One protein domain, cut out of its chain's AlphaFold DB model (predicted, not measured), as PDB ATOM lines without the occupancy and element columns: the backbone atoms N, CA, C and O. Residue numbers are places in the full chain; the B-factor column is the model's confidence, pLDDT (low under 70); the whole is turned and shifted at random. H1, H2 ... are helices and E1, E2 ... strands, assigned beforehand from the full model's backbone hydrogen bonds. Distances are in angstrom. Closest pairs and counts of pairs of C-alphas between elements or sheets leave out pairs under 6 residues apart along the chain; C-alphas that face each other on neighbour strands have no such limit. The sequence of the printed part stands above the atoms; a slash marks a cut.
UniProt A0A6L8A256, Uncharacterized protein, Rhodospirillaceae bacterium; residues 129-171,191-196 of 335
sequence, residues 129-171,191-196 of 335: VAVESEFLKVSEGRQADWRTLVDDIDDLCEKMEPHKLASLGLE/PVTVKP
ATOM      1  N   VAL A 129      50.381  27.659 -53.878       87.56
ATOM      2  CA  VAL A 129      50.100  27.043 -52.577       87.56
ATOM      3  C   VAL A 129      50.558  25.588 -52.624       87.56
ATOM      4  O   VAL A 129      50.110  24.813 -53.463       87.56
ATOM      5  N   ALA A 130      51.480  25.223 -51.739       87.50
ATOM      6  CA  ALA A 130      51.988  23.867 -51.593       87.50
ATOM      7  C   ALA A 130      51.528  23.282 -50.255       87.50
ATOM      8  O   ALA A 130      51.795  23.855 -49.197       87.50
ATOM      9  N   VAL A 131      50.859  22.133 -50.319       80.31
ATOM     10  CA  VAL A 131      50.387  21.377 -49.154       80.31
ATOM     11  C   VAL A 131      51.398  20.283 -48.830       80.31
ATOM     12  O   VAL A 131      51.825  19.544 -49.720       80.31
ATOM     13  N   GLU A 132      51.792  20.162 -47.564       73.44
ATOM     14  CA  GLU A 132      52.715  19.108 -47.149       73.44
ATOM     15  C   GLU A 132      52.062  17.722 -47.247       73.44
ATOM     16  O   GLU A 132      50.930  17.499 -46.817       73.44
ATOM     17  N   SER A 133      52.796  16.747 -47.794       67.12
ATOM     18  CA  SER A 133      52.263  15.395 -48.037       67.12
ATOM     19  C   SER A 133      51.855  14.647 -46.760       67.12
ATOM     20  O   SER A 133      51.041  13.729 -46.808       67.12
ATOM     21  N   GLU A 134      52.399  15.044 -45.612       66.19
ATOM     22  CA  GLU A 134      52.059  14.513 -44.289       66.19
ATOM     23  C   GLU A 134      50.683  14.992 -43.826       66.19
ATOM     24  O   GLU A 134      49.963  14.243 -43.171       66.19
ATOM     25  N   PHE A 135      50.269  16.185 -44.265       64.19
ATOM     26  CA  PHE A 135      48.915  16.694 -44.071       64.19
ATOM     27  C   PHE A 135      47.888  15.921 -44.918       64.19
ATOM     28  O   PHE A 135      46.742  15.759 -44.509       64.19
ATOM     29  N   LEU A 136      48.319  15.367 -46.060       62.62
ATOM     30  CA  LEU A 136      47.502  14.507 -46.929       62.62
ATOM     31  C   LEU A 136      47.426  13.047 -46.445       62.62
ATOM     32  O   LEU A 136      46.526  12.304 -46.838       62.62
ATOM     33  N   LYS A 137      48.360  12.605 -45.594       58.72
ATOM     34  CA  LYS A 137      48.367  11.255 -45.021       58.72
ATOM     35  C   LYS A 137      47.541  11.234 -43.745       58.72
ATOM     36  O   LYS A 137      48.074  11.375 -42.648       58.72
ATOM     37  N   VAL A 138      46.240  10.989 -43.872       55.69
ATOM     38  CA  VAL A 138      45.414  10.694 -42.702       55.69
ATOM     39  C   VAL A 138      44.652   9.381 -42.829       55.69
ATOM     40  O   VAL A 138      43.800   9.191 -43.690       55.69
ATOM     41  N   SER A 139      44.946   8.514 -41.864       48.41
ATOM     42  CA  SER A 139      44.194   7.352 -41.400       48.41
ATOM     43  C   SER A 139      42.717   7.662 -41.113       48.41
ATOM     44  O   SER A 139      42.443   8.455 -40.218       48.41
ATOM     45  N   GLU A 140      41.813   7.014 -41.855       52.41
ATOM     46  CA  GLU A 140      40.380   6.663 -41.661       52.41
ATOM     47  C   GLU A 140      39.379   7.578 -40.898       52.41
ATOM     48  O   GLU A 140      38.180   7.434 -41.115       52.41
ATOM     49  N   GLY A 141      39.783   8.564 -40.089       52.69
ATOM     50  CA  GLY A 141      38.899   9.451 -39.312       52.69
ATOM     51  C   GLY A 141      38.757  10.894 -39.822       52.69
ATOM     52  O   GLY A 141      37.958  11.639 -39.266       52.69
ATOM     53  N   ARG A 142      39.496  11.306 -40.866       53.56
ATOM     54  CA  ARG A 142      39.500  12.691 -41.408       53.56
ATOM     55  C   ARG A 142      38.971  12.821 -42.848       53.56
ATOM     56  O   ARG A 142      39.345  13.733 -43.576       53.56
ATOM     57  N   GLN A 143      38.059  11.946 -43.288       51.12
ATOM     58  CA  GLN A 143      37.378  12.130 -44.587       51.12
ATOM     59  C   GLN A 143      36.581  13.453 -44.686       51.12
ATOM     60  O   GLN A 143      36.279  13.892 -45.794       51.12
ATOM     61  N   ALA A 144      36.221  14.074 -43.559       51.44
ATOM     62  CA  ALA A 144      35.630  15.414 -43.527       51.44
ATOM     63  C   ALA A 144      36.660  16.512 -43.856       51.44
ATOM     64  O   ALA A 144      36.340  17.449 -44.585       51.44
ATOM     65  N   ASP A 145      37.909  16.352 -43.415       67.88
ATOM     66  CA  ASP A 145      38.969  17.344 -43.622       67.88
ATOM     67  C   ASP A 145      39.463  17.353 -45.074       67.88
ATOM     68  O   ASP A 145      39.784  18.414 -45.593       67.88
ATOM     69  N   TRP A 146      39.473  16.201 -45.766       70.00
ATOM     70  CA  TRP A 146      39.903  16.145 -47.174       70.00
ATOM     71  C   TRP A 146      38.921  16.855 -48.115       70.00
ATOM     72  O   TRP A 146      39.350  17.549 -49.029       70.00
ATOM     73  N   ARG A 147      37.608  16.689 -47.895       73.25
ATOM     74  CA  ARG A 147      36.582  17.373 -48.697       73.25
ATOM     75  C   ARG A 147      36.633  18.872 -48.454       73.25
ATOM     76  O   ARG A 147      36.717  19.619 -49.408       73.25
ATOM     77  N   THR A 148      36.710  19.274 -47.185       79.38
ATOM     78  CA  THR A 148      36.876  20.683 -46.801       79.38
ATOM     79  C   THR A 148      38.143  21.293 -47.409       79.38
ATOM     80  O   THR A 148      38.121  22.435 -47.842       79.38
ATOM     81  N   LEU A 149      39.239  20.529 -47.488       77.88
ATOM     82  CA  LEU A 149      40.475  20.961 -48.141       77.88
ATOM     83  C   LEU A 149      40.297  21.174 -49.650       77.88
ATOM     84  O   LEU A 149      40.833  22.138 -50.184       77.88
ATOM     85  N   VAL A 150      39.585  20.274 -50.336       77.94
ATOM     86  CA  VAL A 150      39.276  20.441 -51.765       77.94
ATOM     87  C   VAL A 150      38.362  21.632 -51.984       77.94
ATOM     88  O   VAL A 150      38.688  22.466 -52.817       77.94
ATOM     89  N   ASP A 151      37.298  21.754 -51.192       82.56
ATOM     90  CA  ASP A 151      36.374  22.885 -51.261       82.56
ATOM     91  C   ASP A 151      37.123  24.214 -51.031       82.56
ATOM     92  O   ASP A 151      36.924  25.167 -51.775       82.56
ATOM     93  N   ASP A 152      38.051  24.269 -50.066       82.69
ATOM     94  CA  ASP A 152      38.898  25.444 -49.812       82.69
ATOM     95  C   ASP A 152      39.866  25.746 -50.988       82.69
ATOM     96  O   ASP A 152      40.172  26.906 -51.274       82.69
ATOM     97  N   ILE A 153      40.378  24.723 -51.684       78.25
ATOM     98  CA  ILE A 153      41.229  24.900 -52.877       78.25
ATOM     99  C   ILE A 153      40.403  25.410 -54.064       78.25
ATOM    100  O   ILE A 153      40.859  26.304 -54.783       78.25
ATOM    101  N   ASP A 154      39.207  24.862 -54.264       81.69
ATOM    102  CA  ASP A 154      38.283  25.291 -55.312       81.69
ATOM    103  C   ASP A 154      37.820  26.736 -55.052       81.69
ATOM    104  O   ASP A 154      37.872  27.578 -55.951       81.69
ATOM    105  N   ASP A 155      37.510  27.077 -53.797       80.81
ATOM    106  CA  ASP A 155      37.163  28.437 -53.373       80.81
ATOM    107  C   ASP A 155      38.285  29.443 -53.661       80.81
ATOM    108  O   ASP A 155      38.009  30.538 -54.160       80.81
ATOM    109  N   LEU A 156      39.552  29.071 -53.431       76.94
ATOM    110  CA  LEU A 156      40.709  29.904 -53.785       76.94
ATOM    111  C   LEU A 156      40.767  30.205 -55.295       76.94
ATOM    112  O   LEU A 156      41.248  31.269 -55.692       76.94
ATOM    113  N   CYS A 157      40.307  29.273 -56.133       72.81
ATOM    114  CA  CYS A 157      40.330  29.406 -57.589       72.81
ATOM    115  C   CYS A 157      39.129  30.195 -58.132       72.81
ATOM    116  O   CYS A 157      39.256  30.861 -59.161       72.81
ATOM    117  N   GLU A 158      37.976  30.128 -57.463       75.94
ATOM    118  CA  GLU A 158      36.717  30.690 -57.962       75.94
ATOM    119  C   GLU A 158      36.340  32.041 -57.336       75.94
ATOM    120  O   GLU A 158      35.718  32.875 -58.002       75.94
ATOM    121  N   LYS A 159      36.708  32.298 -56.072       74.06
ATOM    122  CA  LYS A 159      36.217  33.456 -55.309       74.06
ATOM    123  C   LYS A 159      37.301  34.513 -55.111       74.06
ATOM    124  O   LYS A 159      38.204  34.378 -54.296       74.06
ATOM    125  N   MET A 160      37.136  35.652 -55.779       70.88
ATOM    126  CA  MET A 160      37.952  36.862 -55.576       70.88
ATOM    127  C   MET A 160      37.398  37.783 -54.470       70.88
ATOM    128  O   MET A 160      37.725  38.966 -54.418       70.88
ATOM    129  N   GLU A 161      36.528  37.279 -53.596       83.50
ATOM    130  CA  GLU A 161      35.974  38.025 -52.458       83.50
ATOM    131  C   GLU A 161      36.740  37.711 -51.166       83.50
ATOM    132  O   GLU A 161      37.402  36.673 -51.097       83.50
ATOM    133  N   PRO A 162      36.668  38.560 -50.121       85.38
ATOM    134  CA  PRO A 162      37.303  38.249 -48.851       85.38
ATOM    135  C   PRO A 162      36.707  36.980 -48.240       85.38
ATOM    136  O   PRO A 162      35.508  36.923 -47.964       85.38
ATOM    137  N   HIS A 163      37.534  35.968 -48.001       88.69
ATOM    138  CA  HIS A 163      37.081  34.704 -47.427       88.69
ATOM    139  C   HIS A 163      38.199  34.000 -46.656       88.69
ATOM    140  O   HIS A 163      39.389  34.258 -46.848       88.69
ATOM    141  N   LYS A 164      37.805  33.117 -45.736       89.31
ATOM    142  CA  LYS A 164      38.720  32.349 -44.888       89.31
ATOM    143  C   LYS A 164      38.722  30.896 -45.326       89.31
ATOM    144  O   LYS A 164      37.661  30.290 -45.398       89.31
ATOM    145  N   LEU A 165      39.917  30.355 -45.525       87.38
ATOM    146  CA  LEU A 165      40.173  28.965 -45.887       87.38
ATOM    147  C   LEU A 165      40.692  28.259 -44.636       87.38
ATOM    148  O   LEU A 165      41.897  28.238 -44.353       87.38
ATOM    149  N   ALA A 166      39.757  27.797 -43.808       84.56
ATOM    150  CA  ALA A 166      40.047  27.352 -42.449       84.56
ATOM    151  C   ALA A 166      40.968  26.125 -42.422       84.56
ATOM    152  O   ALA A 166      41.859  26.063 -41.573       84.56
ATOM    153  N   SER A 167      40.798  25.183 -43.358       81.62
ATOM    154  CA  SER A 167      41.615  23.962 -43.414       81.62
ATOM    155  C   SER A 167      43.057  24.247 -43.846       81.62
ATOM    156  O   SER A 167      43.996  23.597 -43.386       81.62
ATOM    157  N   LEU A 168      43.237  25.278 -44.676       84.06
ATOM    158  CA  LEU A 168      44.533  25.757 -45.146       84.06
ATOM    159  C   LEU A 168      45.177  26.760 -44.176       84.06
ATOM    160  O   LEU A 168      46.358  27.084 -44.307       84.06
ATOM    161  N   GLY A 169      44.426  27.276 -43.199       88.81
ATOM    162  CA  GLY A 169      44.884  28.364 -42.336       88.81
ATOM    163  C   GLY A 169      45.252  29.619 -43.135       88.81
ATOM    164  O   GLY A 169      46.240  30.287 -42.805       88.81
ATOM    165  N   LEU A 170      44.492  29.914 -44.194       91.31
ATOM    166  CA  LEU A 170      44.679  31.081 -45.054       91.31
ATOM    167  C   LEU A 170      43.466  32.010 -44.994       91.31
ATOM    168  O   LEU A 170      42.338  31.592 -44.740       91.31
ATOM    169  N   GLU A 171      43.704  33.282 -45.274       92.62
ATOM    170  CA  GLU A 171      42.655  34.276 -45.461       92.62
ATOM    171  C   GLU A 171      42.961  35.108 -46.697       92.62
ATOM    172  O   GLU A 171      44.069  35.625 -46.861       92.62
ATOM    173  N   PRO A 191      49.276  24.733 -42.374       82.31
ATOM    174  CA  PRO A 191      49.934  23.533 -42.895       82.31
ATOM    175  C   PRO A 191      50.451  23.690 -44.333       82.31
ATOM    176  O   PRO A 191      50.884  22.713 -44.947       82.31
ATOM    177  N   VAL A 192      50.356  24.895 -44.907       85.62
ATOM    178  CA  VAL A 192      50.741  25.154 -46.293       85.62
ATOM    179  C   VAL A 192      51.847  26.185 -46.414       85.62
ATOM    180  O   VAL A 192      51.978  27.131 -45.632       85.62
ATOM    181  N   THR A 193      52.633  26.017 -47.472       89.75
ATOM    182  CA  THR A 193      53.600  27.009 -47.928       89.75
ATOM    183  C   THR A 193      53.000  27.796 -49.083       89.75
ATOM    184  O   THR A 193      52.536  27.210 -50.058       89.75
ATOM    185  N   VAL A 194      53.052  29.126 -49.004       89.50
ATOM    186  CA  VAL A 194      52.554  30.023 -50.056       89.50
ATOM    187  C   VAL A 194      53.713  30.823 -50.645       89.50
ATOM    188  O   VAL A 194      54.565  31.329 -49.907       89.50
ATOM    189  N   LYS A 195      53.756  30.932 -51.976       89.69
ATOM    190  CA  LYS A 195      54.680  31.796 -52.722       89.69
ATOM    191  C   LYS A 195      53.892  32.721 -53.656       89.69
ATOM    192  O   LYS A 195      53.002  32.217 -54.326       89.69
ATOM    193  N   PRO A 196      54.228  34.018 -53.761       87.56
ATOM    194  CA  PRO A 196      55.179  34.747 -52.917       87.56
ATOM    195  C   PRO A 196      54.758  34.768 -51.437       87.56
ATOM    196  O   PRO A 196      53.641  34.381 -51.102       87.56
TER     197      PRO A 196
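Overview. This is residues 129 to 171 and 191 to 196 of the 335 residues of an uncharacterized protein of Rhodospirillaceae bacterium (UniProt A0A6L8A256). An open U: the long helix H2 makes one side, the small ladder of strands E1 and E3 with short helix H1 makes the other, and residues 137 to 142 form the bend. E2 folds back beside H2. The printed part has 49 residues, in the order E1, H1, H2, E2, E3, mixed helices and strands, E1 and E3 antiparallel. It is only just compact, close to loose, radius of gyration of the C-alphas 11.3 A, spanning 33 by 22 by 14 A.

Arrangement. Start at E1, residues 129 to 131, antiparallel to E3, residues 192 to 195; N 130 and O 193, 2.8 A apart, are within hydrogen-bond range. H1, residues 133 to 136, is close but not clearly touching H2, residues 143 to 158; the closest C-alphas, of Leu 136 and Trp 146, are 7.8 A apart. In H2, 11 of 12 O i to N i+4 pairs are within range; H1 is too short for one. E2, residues 163 to 165, pairs with no named strand; its closest C-alphas with H2, Leu 165 and Asp 152, are 5.4 A apart.

Along the chain. Find C-alpha 129 at (50.100, 27.043, -52.577), where E1 begins. From (37.378, 12.130, -44.587) H2 runs 22.9 A.

Size, cuts and confidence. Residues 172 to 190 are cut out, C-alphas 171 and 191 lying 13.2 A apart. Residues 133 to 145 have pLDDT under 70.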